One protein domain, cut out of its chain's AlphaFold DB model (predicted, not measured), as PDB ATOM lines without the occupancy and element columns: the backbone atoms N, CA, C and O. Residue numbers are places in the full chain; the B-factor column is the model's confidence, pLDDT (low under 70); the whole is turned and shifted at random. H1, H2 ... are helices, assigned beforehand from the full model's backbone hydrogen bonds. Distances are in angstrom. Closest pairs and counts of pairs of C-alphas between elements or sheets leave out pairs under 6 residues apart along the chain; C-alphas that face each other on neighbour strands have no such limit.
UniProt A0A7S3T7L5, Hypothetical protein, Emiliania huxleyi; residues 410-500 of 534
ATOM      1  N   VAL A 410     -59.096  34.467  40.716       88.62
ATOM      2  CA  VAL A 410     -59.983  33.372  41.149       88.62
ATOM      3  C   VAL A 410     -60.010  32.245  40.111       88.62
ATOM      4  O   VAL A 410     -59.818  31.085  40.471       88.62
ATOM      5  N   GLU A 411     -60.159  32.566  38.826       85.75
ATOM      6  CA  GLU A 411     -60.139  31.591  37.726       85.75
ATOM      7  C   GLU A 411     -58.801  30.822  37.660       85.75
ATOM      8  O   GLU A 411     -58.778  29.587  37.634       85.75
ATOM      9  N   LEU A 412     -57.669  31.531  37.756       90.69
ATOM     10  CA  LEU A 412     -56.337  30.923  37.858       90.69
ATOM     11  C   LEU A 412     -56.195  30.035  39.101       90.69
ATOM     12  O   LEU A 412     -55.655  28.932  38.996       90.69
ATOM     13  N   ALA A 413     -56.699  30.461  40.264       87.44
ATOM     14  CA  ALA A 413     -56.668  29.650  41.481       87.44
ATOM     15  C   ALA A 413     -57.470  28.345  41.325       87.44
ATOM     16  O   ALA A 413     -56.996  27.281  41.734       87.44
ATOM     17  N   ILE A 414     -58.635  28.395  40.669       89.12
ATOM     18  CA  ILE A 414     -59.447  27.212  40.337       89.12
ATOM     19  C   ILE A 414     -58.665  26.266  39.410       89.12
ATOM     20  O   ILE A 414     -58.585  25.065  39.686       89.12
ATOM     21  N   HIS A 415     -58.025  26.785  38.356       89.62
ATOM     22  CA  HIS A 415     -57.205  25.975  37.448       89.62
ATOM     23  C   HIS A 415     -55.992  25.338  38.141       89.62
ATOM     24  O   HIS A 415     -55.752  24.139  37.974       89.62
ATOM     25  N   VAL A 416     -55.260  26.089  38.969       91.19
ATOM     26  CA  VAL A 416     -54.131  25.568  39.760       91.19
ATOM     27  C   VAL A 416     -54.603  24.478  40.726       91.19
ATOM     28  O   VAL A 416     -53.981  23.416  40.813       91.19
ATOM     29  N   GLN A 417     -55.741  24.670  41.400       92.38
ATOM     30  CA  GLN A 417     -56.302  23.664  42.303       92.38
ATOM     31  C   GLN A 417     -56.764  22.401  41.550       92.38
ATOM     32  O   GLN A 417     -56.570  21.282  42.040       92.38
ATOM     33  N   ALA A 418     -57.322  22.543  40.344       88.38
ATOM     34  CA  ALA A 418     -57.686  21.419  39.481       88.38
ATOM     35  C   ALA A 418     -56.450  20.630  39.006       88.38
ATOM     36  O   ALA A 418     -56.444  19.395  39.068       88.38
ATOM     37  N   LEU A 419     -55.376  21.320  38.604       91.38
ATOM     38  CA  LEU A 419     -54.098  20.702  38.235       91.38
ATOM     39  C   LEU A 419     -53.458  19.961  39.418       91.38
ATOM     40  O   LEU A 419     -53.045  18.812  39.259       91.38
ATOM     41  N   ALA A 420     -53.460  20.552  40.617       87.69
ATOM     42  CA  ALA A 420     -52.966  19.905  41.832       87.69
ATOM     43  C   ALA A 420     -53.738  18.609  42.153       87.69
ATOM     44  O   ALA A 420     -53.131  17.562  42.396       87.69
ATOM     45  N   ARG A 421     -55.079  18.630  42.067       91.56
ATOM     46  CA  ARG A 421     -55.918  17.424  42.227       91.56
ATOM     47  C   ARG A 421     -55.587  16.353  41.177       91.56
ATOM     48  O   ARG A 421     -55.496  15.173  41.521       91.56
ATOM     49  N   ARG A 422     -55.353  16.749  39.919       94.06
ATOM     50  CA  ARG A 422     -54.980  15.836  38.821       94.06
ATOM     51  C   ARG A 422     -53.596  15.209  39.036       94.06
ATOM     52  O   ARG A 422     -53.448  14.004  38.841       94.06
ATOM     53  N   LEU A 423     -52.618  15.978  39.519       92.75
ATOM     54  CA  LEU A 423     -51.290  15.485  39.910       92.75
ATOM     55  C   LEU A 423     -51.365  14.454  41.047       92.75
ATOM     56  O   LEU A 423     -50.779  13.376  40.934       92.75
ATOM     57  N   ILE A 424     -52.142  14.726  42.099       91.25
ATOM     58  CA  ILE A 424     -52.359  13.783  43.211       91.25
ATOM     59  C   ILE A 424     -53.009  12.481  42.707       91.25
ATOM     60  O   ILE A 424     -52.597  11.386  43.101       91.25
ATOM     61  N   ALA A 425     -53.990  12.569  41.802       88.56
ATOM     62  CA  ALA A 425     -54.614  11.394  41.194       88.56
ATOM     63  C   ALA A 425     -53.615  10.561  40.366       88.56
ATOM     64  O   ALA A 425     -53.592   9.333  40.487       88.56
ATOM     65  N   LEU A 426     -52.740  11.208  39.587       91.31
ATOM     66  CA  LEU A 426     -51.677  10.538  38.827       91.31
ATOM     67  C   LEU A 426     -50.635   9.870  39.740       91.31
ATOM     68  O   LEU A 426     -50.239   8.733  39.481       91.31
ATOM     69  N   GLN A 427     -50.240  10.513  40.844       92.25
ATOM     70  CA  GLN A 427     -49.346   9.908  41.840       92.25
ATOM     71  C   GLN A 427     -49.976   8.679  42.515       92.25
ATOM     72  O   GLN A 427     -49.305   7.658  42.677       92.25
ATOM     73  N   ARG A 428     -51.274   8.726  42.855       91.06
ATOM     74  CA  ARG A 428     -52.011   7.557  43.369       91.06
ATOM     75  C   ARG A 428     -52.051   6.427  42.336       91.06
ATOM     76  O   ARG A 428     -51.689   5.301  42.660       91.06
ATOM     77  N   MET A 429     -52.407   6.730  41.085       87.69
ATOM     78  CA  MET A 429     -52.395   5.776  39.965       87.69
ATOM     79  C   MET A 429     -51.023   5.118  39.762       87.69
ATOM     80  O   MET A 429     -50.952   3.916  39.510       87.69
ATOM     81  N   ARG A 430     -49.931   5.882  39.900       91.25
ATOM     82  CA  ARG A 430     -48.561   5.359  39.834       91.25
ATOM     83  C   ARG A 430     -48.280   4.368  40.968       91.25
ATOM     84  O   ARG A 430     -47.905   3.237  40.671       91.25
ATOM     85  N   ARG A 431     -48.574   4.729  42.223       90.38
ATOM     86  CA  ARG A 431     -48.421   3.826  43.383       90.38
ATOM     87  C   ARG A 431     -49.259   2.548  43.251       90.38
ATOM     88  O   ARG A 431     -48.782   1.473  43.599       90.38
ATOM     89  N   TYR A 432     -50.479   2.633  42.710       90.06
ATOM     90  CA  TYR A 432     -51.299   1.444  42.436       90.06
ATOM     91  C   TYR A 432     -50.695   0.545  41.350       90.06
ATOM     92  O   TYR A 432     -50.720  -0.673  41.505       90.06
ATOM     93  N   LYS A 433     -50.122   1.112  40.277       89.88
ATOM     94  CA  LYS A 433     -49.394   0.328  39.263       89.88
ATOM     95  C   LYS A 433     -48.158  -0.347  39.857       89.88
ATOM     96  O   LYS A 433     -47.977  -1.541  39.649       89.88
ATOM     97  N   GLU A 434     -47.356   0.386  40.626       90.25
ATOM     98  CA  GLU A 434     -46.163  -0.137  41.307       90.25
ATOM     99  C   GLU A 434     -46.540  -1.291  42.260       90.25
ATOM    100  O   GLU A 434     -46.019  -2.400  42.120       90.25
ATOM    101  N   GLY A 435     -47.547  -1.106  43.122       90.75
ATOM    102  CA  GLY A 435     -48.065  -2.167  43.997       90.75
ATOM    103  C   GLY A 435     -48.643  -3.373  43.238       90.75
ATOM    104  O   GLY A 435     -48.397  -4.517  43.618       90.75
ATOM    105  N   ALA A 436     -49.345  -3.154  42.121       88.50
ATOM    106  CA  ALA A 436     -49.829  -4.242  41.268       88.50
ATOM    107  C   ALA A 436     -48.674  -5.033  40.627       88.50
ATOM    108  O   ALA A 436     -48.725  -6.262  40.585       88.50
ATOM    109  N   THR A 437     -47.603  -4.361  40.184       91.38
ATOM    110  CA  THR A 437     -46.404  -5.045  39.664       91.38
ATOM    111  C   THR A 437     -45.659  -5.828  40.746       91.38
ATOM    112  O   THR A 437     -45.211  -6.939  40.472       91.38
ATOM    113  N   GLN A 438     -45.601  -5.325  41.984       90.38
ATOM    114  CA  GLN A 438     -45.029  -6.049  43.126       90.38
ATOM    115  C   GLN A 438     -45.847  -7.303  43.471       90.38
ATOM    116  O   GLN A 438     -45.279  -8.384  43.614       90.38
ATOM    117  N   LEU A 439     -47.180  -7.197  43.526       87.81
ATOM    118  CA  LEU A 439     -48.066  -8.349  43.732       87.81
ATOM    119  C   LEU A 439     -47.931  -9.385  42.605       87.81
ATOM    120  O   LEU A 439     -47.890 -10.584  42.877       87.81
ATOM    121  N   GLN A 440     -47.804  -8.944  41.351       90.44
ATOM    122  CA  GLN A 440     -47.587  -9.843  40.216       90.44
ATOM    123  C   GLN A 440     -46.207 -10.521  40.264       90.44
ATOM    124  O   GLN A 440     -46.101 -11.707  39.945       90.44
ATOM    125  N   ALA A 441     -45.159  -9.812  40.693       89.94
ATOM    126  CA  ALA A 441     -43.830 -10.385  40.907       89.94
ATOM    127  C   ALA A 441     -43.836 -11.426  42.040       89.94
ATOM    128  O   ALA A 441     -43.317 -12.526  41.860       89.94
ATOM    129  N   LEU A 442     -44.500 -11.133  43.162       90.50
ATOM    130  CA  LEU A 442     -44.650 -12.056  44.290       90.50
ATOM    131  C   LEU A 442     -45.476 -13.297  43.906       90.50
ATOM    132  O   LEU A 442     -45.118 -14.417  44.270       90.50
ATOM    133  N   ALA A 443     -46.534 -13.133  43.106       86.62
ATOM    134  CA  ALA A 443     -47.293 -14.253  42.549       86.62
ATOM    135  C   ALA A 443     -46.426 -15.137  41.632       86.62
ATOM    136  O   ALA A 443     -46.442 -16.360  41.774       86.62
ATOM    137  N   ARG A 444     -45.609 -14.541  40.749       92.19
ATOM    138  CA  ARG A 444     -44.633 -15.282  39.926       92.19
ATOM    139  C   ARG A 444     -43.597 -16.011  40.781       92.19
ATOM    140  O   ARG A 444     -43.316 -17.171  40.508       92.19
ATOM    141  N   GLN A 445     -43.081 -15.379  41.836       93.44
ATOM    142  CA  GLN A 445     -42.130 -16.003  42.758       93.44
ATOM    143  C   GLN A 445     -42.751 -17.205  43.490       93.44
ATOM    144  O   GLN A 445     -42.111 -18.249  43.596       93.44
ATOM    145  N   ARG A 446     -44.010 -17.100  43.939       88.62
ATOM    146  CA  ARG A 446     -44.757 -18.226  44.532       88.62
ATOM    147  C   ARG A 446     -44.972 -19.368  43.536       88.62
ATOM    148  O   ARG A 446     -44.766 -20.521  43.901       88.62
ATOM    149  N   MET A 447     -45.332 -19.062  42.288       88.38
ATOM    150  CA  MET A 447     -45.469 -20.077  41.236       88.38
ATOM    151  C   MET A 447     -44.131 -20.763  40.929       88.38
ATOM    152  O   MET A 447     -44.088 -21.986  40.889       88.38
ATOM    153  N   ALA A 448     -43.034 -20.009  40.816       91.25
ATOM    154  CA  ALA A 448     -41.698 -20.563  40.592       91.25
ATOM    155  C   ALA A 448     -41.221 -21.454  41.757       91.25
ATOM    156  O   ALA A 448     -40.632 -22.505  41.519       91.25
ATOM    157  N   ARG A 449     -41.521 -21.086  43.015       88.50
ATOM    158  CA  ARG A 449     -41.254 -21.943  44.188       88.50
ATOM    159  C   ARG A 449     -42.049 -23.247  44.132       88.50
ATOM    160  O   ARG A 449     -41.461 -24.307  44.314       88.50
ATOM    161  N   ARG A 450     -43.351 -23.184  43.824       84.94
ATOM    162  CA  ARG A 450     -44.202 -24.377  43.651       84.94
ATOM    163  C   ARG A 450     -43.706 -25.274  42.521       84.94
ATOM    164  O   ARG A 450     -43.641 -26.483  42.691       84.94
ATOM    165  N   GLU A 451     -43.305 -24.698  41.391       91.75
ATOM    166  CA  GLU A 451     -42.747 -25.458  40.271       91.75
ATOM    167  C   GLU A 451     -41.413 -26.129  40.643       91.75
ATOM    168  O   GLU A 451     -41.213 -27.306  40.349       91.75
ATOM    169  N   ALA A 452     -40.525 -25.424  41.350       87.62
ATOM    170  CA  ALA A 452     -39.281 -25.998  41.861       87.62
ATOM    171  C   ALA A 452     -39.534 -27.134  42.872       87.62
ATOM    172  O   ALA A 452     -38.858 -28.161  42.808       87.62
ATOM    173  N   ALA A 453     -40.527 -26.989  43.755       82.12
ATOM    174  CA  ALA A 453     -40.947 -28.043  44.675       82.12
ATOM    175  C   ALA A 453     -41.493 -29.269  43.920       82.12
ATOM    176  O   ALA A 453     -41.015 -30.376  44.151       82.12
ATOM    177  N   LEU A 454     -42.387 -29.093  42.936       85.38
ATOM    178  CA  LEU A 454     -42.873 -30.197  42.089       85.38
ATOM    179  C   LEU A 454     -41.734 -30.917  41.359       85.38
ATOM    180  O   LEU A 454     -41.722 -32.144  41.304       85.38
ATOM    181  N   ARG A 455     -40.746 -30.180  40.834       90.31
ATOM    182  CA  ARG A 455     -39.561 -30.783  40.201       90.31
ATOM    183  C   ARG A 455     -38.755 -31.637  41.191       90.31
ATOM    184  O   ARG A 455     -38.279 -32.696  40.792       90.31
ATOM    185  N   ARG A 456     -38.649 -31.235  42.467       85.81
ATOM    186  CA  ARG A 456     -38.033 -32.052  43.534       85.81
ATOM    187  C   ARG A 456     -38.854 -33.304  43.849       85.81
ATOM    188  O   ARG A 456     -38.270 -34.379  43.891       85.81
ATOM    189  N   VAL A 457     -40.181 -33.194  43.982       81.75
ATOM    190  CA  VAL A 457     -41.078 -34.356  44.181       81.75
ATOM    191  C   VAL A 457     -40.911 -35.370  43.046       81.75
ATOM    192  O   VAL A 457     -40.704 -36.554  43.293       81.75
ATOM    193  N   VAL A 458     -40.946 -34.909  41.792       87.81
ATOM    194  CA  VAL A 458     -40.788 -35.772  40.610       87.81
ATOM    195  C   VAL A 458     -39.389 -36.395  40.540       87.81
ATOM    196  O   VAL A 458     -39.262 -37.533  40.094       87.81
ATOM    197  N   ALA A 459     -38.342 -35.693  40.980       85.50
ATOM    198  CA  ALA A 459     -36.996 -36.253  41.068       85.50
ATOM    199  C   ALA A 459     -36.897 -37.347  42.149       85.50
ATOM    200  O   ALA A 459     -36.431 -38.441  41.844       85.50
ATOM    201  N   ALA A 460     -37.405 -37.090  43.359       81.50
ATOM    202  CA  ALA A 460     -37.405 -38.050  44.469       81.50
ATOM    203  C   ALA A 460     -38.231 -39.314  44.159       81.50
ATOM    204  O   ALA A 460     -37.802 -40.432  44.444       81.50
ATOM    205  N   ALA A 461     -39.383 -39.148  43.495       81.88
ATOM    206  CA  ALA A 461     -40.201 -40.260  43.014       81.88
ATOM    207  C   ALA A 461     -39.467 -41.120  41.966       81.88
ATOM    208  O   ALA A 461     -39.625 -42.337  41.947       81.88
ATOM    209  N   LYS A 462     -38.644 -40.506  41.104       86.69
ATOM    210  CA  LYS A 462     -37.835 -41.224  40.104       86.69
ATOM    211  C   LYS A 462     -36.622 -41.940  40.694       86.69
ATOM    212  O   LYS A 462     -36.184 -42.921  40.107       86.69
ATOM    213  N   SER A 463     -36.077 -41.467  41.814       86.12
ATOM    214  CA  SER A 463     -34.941 -42.103  42.491       86.12
ATOM    215  C   SER A 463     -35.344 -43.203  43.482       86.12
ATOM    216  O   SER A 463     -34.472 -43.720  44.171       86.12
ATOM    217  N   GLY A 464     -36.637 -43.538  43.594       86.56
ATOM    218  CA  GLY A 464     -37.128 -44.556  44.532       86.56
ATOM    219  C   GLY A 464     -36.918 -44.193  46.007       86.56
ATOM    220  O   GLY A 464     -36.733 -45.086  46.827       86.56
ATOM    221  N   GLY A 465     -36.879 -42.896  46.338       64.38
ATOM    222  CA  GLY A 465     -36.574 -42.428  47.691       64.38
ATOM    223  C   GLY A 465     -37.688 -42.705  48.705       64.38
ATOM    224  O   GLY A 465     -38.870 -42.681  48.358       64.38
ATOM    225  N   ASP A 466     -37.296 -42.915  49.966       64.62
ATOM    226  CA  ASP A 466     -38.204 -43.198  51.080       64.62
ATOM    227  C   ASP A 466     -39.346 -42.178  51.222       64.62
ATOM    228  O   ASP A 466     -39.178 -40.962  51.060       64.62
ATOM    229  N   THR A 467     -40.508 -42.684  51.643       65.12
ATOM    230  CA  THR A 467     -41.751 -41.920  51.863       65.12
ATOM    231  C   THR A 467     -41.586 -40.725  52.809       65.12
ATOM    232  O   THR A 467     -42.341 -39.757  52.711       65.12
ATOM    233  N   PHE A 468     -40.563 -40.742  53.667       63.28
ATOM    234  CA  PHE A 468     -40.215 -39.655  54.584       63.28
ATOM    235  C   PHE A 468     -39.800 -38.347  53.883       63.28
ATOM    236  O   PHE A 468     -40.039 -37.267  54.421       63.28
ATOM    237  N   GLN A 469     -39.228 -38.396  52.672       63.47
ATOM    238  CA  GLN A 469     -38.948 -37.162  51.920       63.47
ATOM    239  C   GLN A 469     -40.211 -36.571  51.277       63.47
ATOM    240  O   GLN A 469     -40.290 -35.362  51.055       63.47
ATOM    241  N   PHE A 470     -41.230 -37.394  51.014       63.59
ATOM    242  CA  PHE A 470     -42.490 -36.942  50.421       63.59
ATOM    243  C   PHE A 470     -43.311 -36.082  51.389       63.59
ATOM    244  O   PHE A 470     -43.838 -35.044  50.990       63.59
ATOM    245  N   THR A 471     -43.387 -36.469  52.666       68.44
ATOM    246  CA  THR A 471     -44.087 -35.694  53.704       68.44
ATOM    247  C   THR A 471     -43.422 -34.344  53.961       68.44
ATOM    248  O   THR A 471     -44.122 -33.345  54.111       68.44
ATOM    249  N   GLN A 472     -42.088 -34.274  53.933       67.81
ATOM    250  CA  GLN A 472     -41.370 -33.015  54.142       67.81
ATOM    251  C   GLN A 472     -41.545 -32.032  52.968       67.81
ATOM    252  O   GLN A 472     -41.739 -30.840  53.196       67.81
ATOM    253  N   VAL A 473     -41.586 -32.515  51.719       66.50
ATOM    254  CA  VAL A 473     -41.865 -31.651  50.549       66.50
ATOM    255  C   VAL A 473     -43.356 -31.284  50.426       66.50
ATOM    256  O   VAL A 473     -43.685 -30.245  49.855       66.50
ATOM    257  N   LEU A 474     -44.269 -32.083  50.993       67.31
ATOM    258  CA  LEU A 474     -45.681 -31.703  51.144       67.31
ATOM    259  C   LEU A 474     -45.877 -30.621  52.219       67.31
ATOM    260  O   LEU A 474     -46.670 -29.708  52.004       67.31
ATOM    261  N   ALA A 475     -45.115 -30.653  53.317       67.31
ATOM    262  CA  ALA A 475     -45.130 -29.588  54.325       67.31
ATOM    263  C   ALA A 475     -44.667 -28.232  53.750       67.31
ATOM    264  O   ALA A 475     -45.318 -27.216  53.983       67.31
ATOM    265  N   ASP A 476     -43.629 -28.224  52.902       64.00
ATOM    266  CA  ASP A 476     -43.195 -27.040  52.127       64.00
ATOM    267  C   ASP A 476     -44.278 -26.513  51.150       64.00
ATOM    268  O   ASP A 476     -44.198 -25.383  50.656       64.00
ATOM    269  N   PHE A 477     -45.283 -27.332  50.823       64.25
ATOM    270  CA  PHE A 477     -46.377 -26.987  49.911       64.25
ATOM    271  C   PHE A 477     -47.552 -26.291  50.612       64.25
ATOM    272  O   PHE A 477     -48.232 -25.467  49.986       64.25
ATOM    273  N   ASP A 478     -47.751 -26.590  51.899       62.06
ATOM    274  CA  ASP A 478     -48.857 -26.122  52.746       62.06
ATOM    275  C   ASP A 478     -48.550 -24.823  53.513       62.06
ATOM    276  O   ASP A 478     -49.225 -24.475  54.485       62.06
ATOM    277  N   ASP A 479     -47.581 -24.051  53.003       54.12
ATOM    278  CA  ASP A 479     -47.160 -22.712  53.443       54.12
ATOM    279  C   ASP A 479     -48.260 -21.645  53.174       54.12
ATOM    280  O   ASP A 479     -48.117 -20.649  52.450       54.12
ATOM    281  N   THR A 480     -49.437 -21.905  53.744       55.06
ATOM    282  CA  THR A 480     -50.527 -20.963  53.966       55.06
ATOM    283  C   THR A 480     -50.131 -20.022  55.109       55.06
ATOM    284  O   THR A 480     -49.479 -20.439  56.065       55.06
ATOM    285  N   PRO A 481     -50.474 -18.721  55.048       47.12
ATOM    286  CA  PRO A 481     -49.967 -17.734  55.999       47.12
ATOM    287  C   PRO A 481     -50.730 -17.766  57.339       47.12
ATOM    288  O   PRO A 481     -51.371 -16.791  57.728       47.12
ATOM    289  N   GLU A 482     -50.620 -18.877  58.065       44.44
ATOM    290  CA  GLU A 482     -51.056 -19.044  59.460       44.44
ATOM    291  C   GLU A 482     -50.017 -18.492  60.465       44.44
ATOM    292  O   GLU A 482     -50.204 -18.605  61.676       44.44
ATOM    293  N   SER A 483     -48.934 -17.839  60.008       48.41
ATOM    294  CA  SER A 483     -47.937 -17.278  60.929       48.41
ATOM    295  C   SER A 483     -48.567 -16.198  61.842       48.41
ATOM    296  O   SER A 483     -49.133 -15.205  61.357       48.41
ATOM    297  N   PRO A 484     -48.465 -16.328  63.184       52.06
ATOM    298  CA  PRO A 484     -49.061 -15.359  64.110       52.06
ATOM    299  C   PRO A 484     -48.494 -13.941  63.952       52.06
ATOM    300  O   PRO A 484     -49.154 -12.955  64.288       52.06
ATOM    301  N   THR A 485     -47.274 -13.826  63.422       54.12
ATOM    302  CA  THR A 485     -46.596 -12.561  63.125       54.12
ATOM    303  C   THR A 485     -47.285 -11.786  62.002       54.12
ATOM    304  O   THR A 485     -47.557 -10.598  62.183       54.12
ATOM    305  N   LEU A 486     -47.675 -12.434  60.897       50.41
ATOM    306  CA  LEU A 486     -48.382 -11.758  59.802       50.41
ATOM    307  C   LEU A 486     -49.821 -11.374  60.182       50.41
ATOM    308  O   LEU A 486     -50.274 -10.292  59.802       50.41
ATOM    309  N   ARG A 487     -50.515 -12.174  61.010       56.41
ATOM    310  CA  ARG A 487     -51.811 -11.770  61.599       56.41
ATOM    311  C   ARG A 487     -51.672 -10.520  62.478       56.41
ATOM    312  O   ARG A 487     -52.477  -9.599  62.341       56.41
ATOM    313  N   LYS A 488     -50.638 -10.434  63.328       63.94
ATOM    314  CA  LYS A 488     -50.356  -9.231  64.140       63.94
ATOM    315  C   LYS A 488     -50.038  -8.004  63.275       63.94
ATOM    316  O   LYS A 488     -50.498  -6.910  63.594       63.94
ATOM    317  N   GLN A 489     -49.315  -8.180  62.170       57.97
ATOM    318  CA  GLN A 489     -48.941  -7.086  61.272       57.97
ATOM    319  C   GLN A 489     -50.142  -6.569  60.454       57.97
ATOM    320  O   GLN A 489     -50.395  -5.367  60.432       57.97
ATOM    321  N   ALA A 490     -50.980  -7.461  59.913       57.72
ATOM    322  CA  ALA A 490     -52.241  -7.082  59.265       57.72
ATOM    323  C   ALA A 490     -53.240  -6.427  60.245       57.72
ATOM    324  O   ALA A 490     -53.943  -5.474  59.889       57.72
ATOM    325  N   ALA A 491     -53.282  -6.890  61.500       64.81
ATOM    326  CA  ALA A 491     -54.060  -6.249  62.556       64.81
ATOM    327  C   ALA A 491     -53.547  -4.829  62.863       64.81
ATOM    328  O   ALA A 491     -54.360  -3.907  62.956       64.81
ATOM    329  N   ALA A 492     -52.227  -4.624  62.946       66.50
ATOM    330  CA  ALA A 492     -51.621  -3.303  63.131       66.50
ATOM    331  C   ALA A 492     -51.943  -2.349  61.964       66.50
ATOM    332  O   ALA A 492     -52.424  -1.240  62.203       66.50
ATOM    333  N   ASP A 493     -51.801  -2.803  60.715       66.12
ATOM    334  CA  ASP A 493     -52.117  -2.010  59.518       66.12
ATOM    335  C   ASP A 493     -53.605  -1.636  59.430       66.12
ATOM    336  O   ASP A 493     -53.956  -0.510  59.058       66.12
ATOM    337  N   SER A 494     -54.510  -2.549  59.808       67.69
ATOM    338  CA  SER A 494     -55.945  -2.241  59.873       67.69
ATOM    339  C   SER A 494     -56.269  -1.211  60.966       67.69
ATOM    340  O   SER A 494     -57.110  -0.333  60.756       67.69
ATOM    341  N   LYS A 495     -55.556  -1.254  62.102       69.94
ATOM    342  CA  LYS A 495     -55.691  -0.301  63.213       69.94
ATOM    343  C   LYS A 495     -55.156   1.086  62.827       69.94
ATOM    344  O   LYS A 495     -55.827   2.078  63.101       69.94
ATOM    345  N   GLY A 496     -54.036   1.148  62.102       69.31
ATOM    346  CA  GLY A 496     -53.493   2.379  61.511       69.31
ATOM    347  C   GLY A 496     -54.439   3.020  60.488       69.31
ATOM    348  O   GLY A 496     -54.754   4.204  60.595       69.31
ATOM    349  N   LYS A 497     -54.998   2.233  59.556       69.88
ATOM    350  CA  LYS A 497     -56.020   2.723  58.604       69.88
ATOM    351  C   LYS A 497     -57.286   3.236  59.297       69.88
ATOM    352  O   LYS A 497     -57.851   4.236  58.861       69.88
ATOM    353  N   ARG A 498     -57.722   2.585  60.385       66.38
ATOM    354  CA  ARG A 498     -58.860   3.045  61.200       66.38
ATOM    355  C   ARG A 498     -58.590   4.368  61.920       66.38
ATOM    356  O   ARG A 498     -59.538   5.124  62.105       66.38
ATOM    357  N   LEU A 499     -57.348   4.650  62.317       63.84
ATOM    358  CA  LEU A 499     -56.969   5.930  62.925       63.84
ATOM    359  C   LEU A 499     -56.940   7.059  61.888       63.84
ATOM    360  O   LEU A 499     -57.618   8.062  62.093       63.84
ATOM    361  N   ALA A 500     -56.291   6.851  60.737       60.53
ATOM    362  CA  ALA A 500     -56.235   7.848  59.659       60.53
ATOM    363  C   ALA A 500     -57.637   8.284  59.176       60.53
ATOM    364  O   ALA A 500     -57.928   9.474  59.083       60.53
TER     365      ALA A 500
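AT A GLANCE: This is residues 410 to 500 of the 534 residues of the protein "Hypothetical protein" of Emiliania huxleyi (UniProt A0A7S3T7L5). One very long helix, H1, makes the length of the model, and the chain then folds back so that short H2 packs on its last part, residues 453 to 460, as a lopsided helical hairpin. Beyond H2, the third helix, H3, runs on back the same way as H2 but sticks out, touching no helix. The printed part has 91 residues with three named helices in the order H1, H2, H3 and no named strand; its class is all helix. It is extended, with a radius of gyration of the C-alphas of 23.6 A, and spans 81 by 27 by 8 A, the outline of a rod.

IN THESE COORDINATES: H1, residues 410 to 462, begins with C-alpha 410 at (-59.983, 33.372, 41.149) and is 77.8 A long from first to last C-alpha. H2, residues 467 to 475, is 13.0 A long and begins with C-alpha 467 at (-41.751, -41.920, 51.863). H3, residues 484 to 500, is 24.7 A long and ends with C-alpha 500 at (-56.235, 7.848, 59.659).

HOW THE PARTS SIT: H1 touches H2 with residues 453 to 460 alone, and their closest C-alphas, those of Val 457 and Phe 470, are 6.9 A apart. The two form a helical hairpin, at a shallow tilt of 6 degrees, opposite ways. H3 is apart from H1 and from H2. Residues 410 to 448 of H1 stand free, and so do residues 478 to 500, of which 484 to 500 belong to H3. In H1 and H3 every O i to N i+4 pair is within hydrogen-bond range; in H2, 4 of 5 are.

THE WHOLE: The two C-alphas farthest apart, those of Val 410 and Gly 464, are 81.3 A apart. The printed part has no cut. The link from H1 to H2 is tight, with 4 residues, and that from H2 to H3 is short, with 8. The mean pLDDT of the printed part is 78.1, and residues 465 to 500 are under 70.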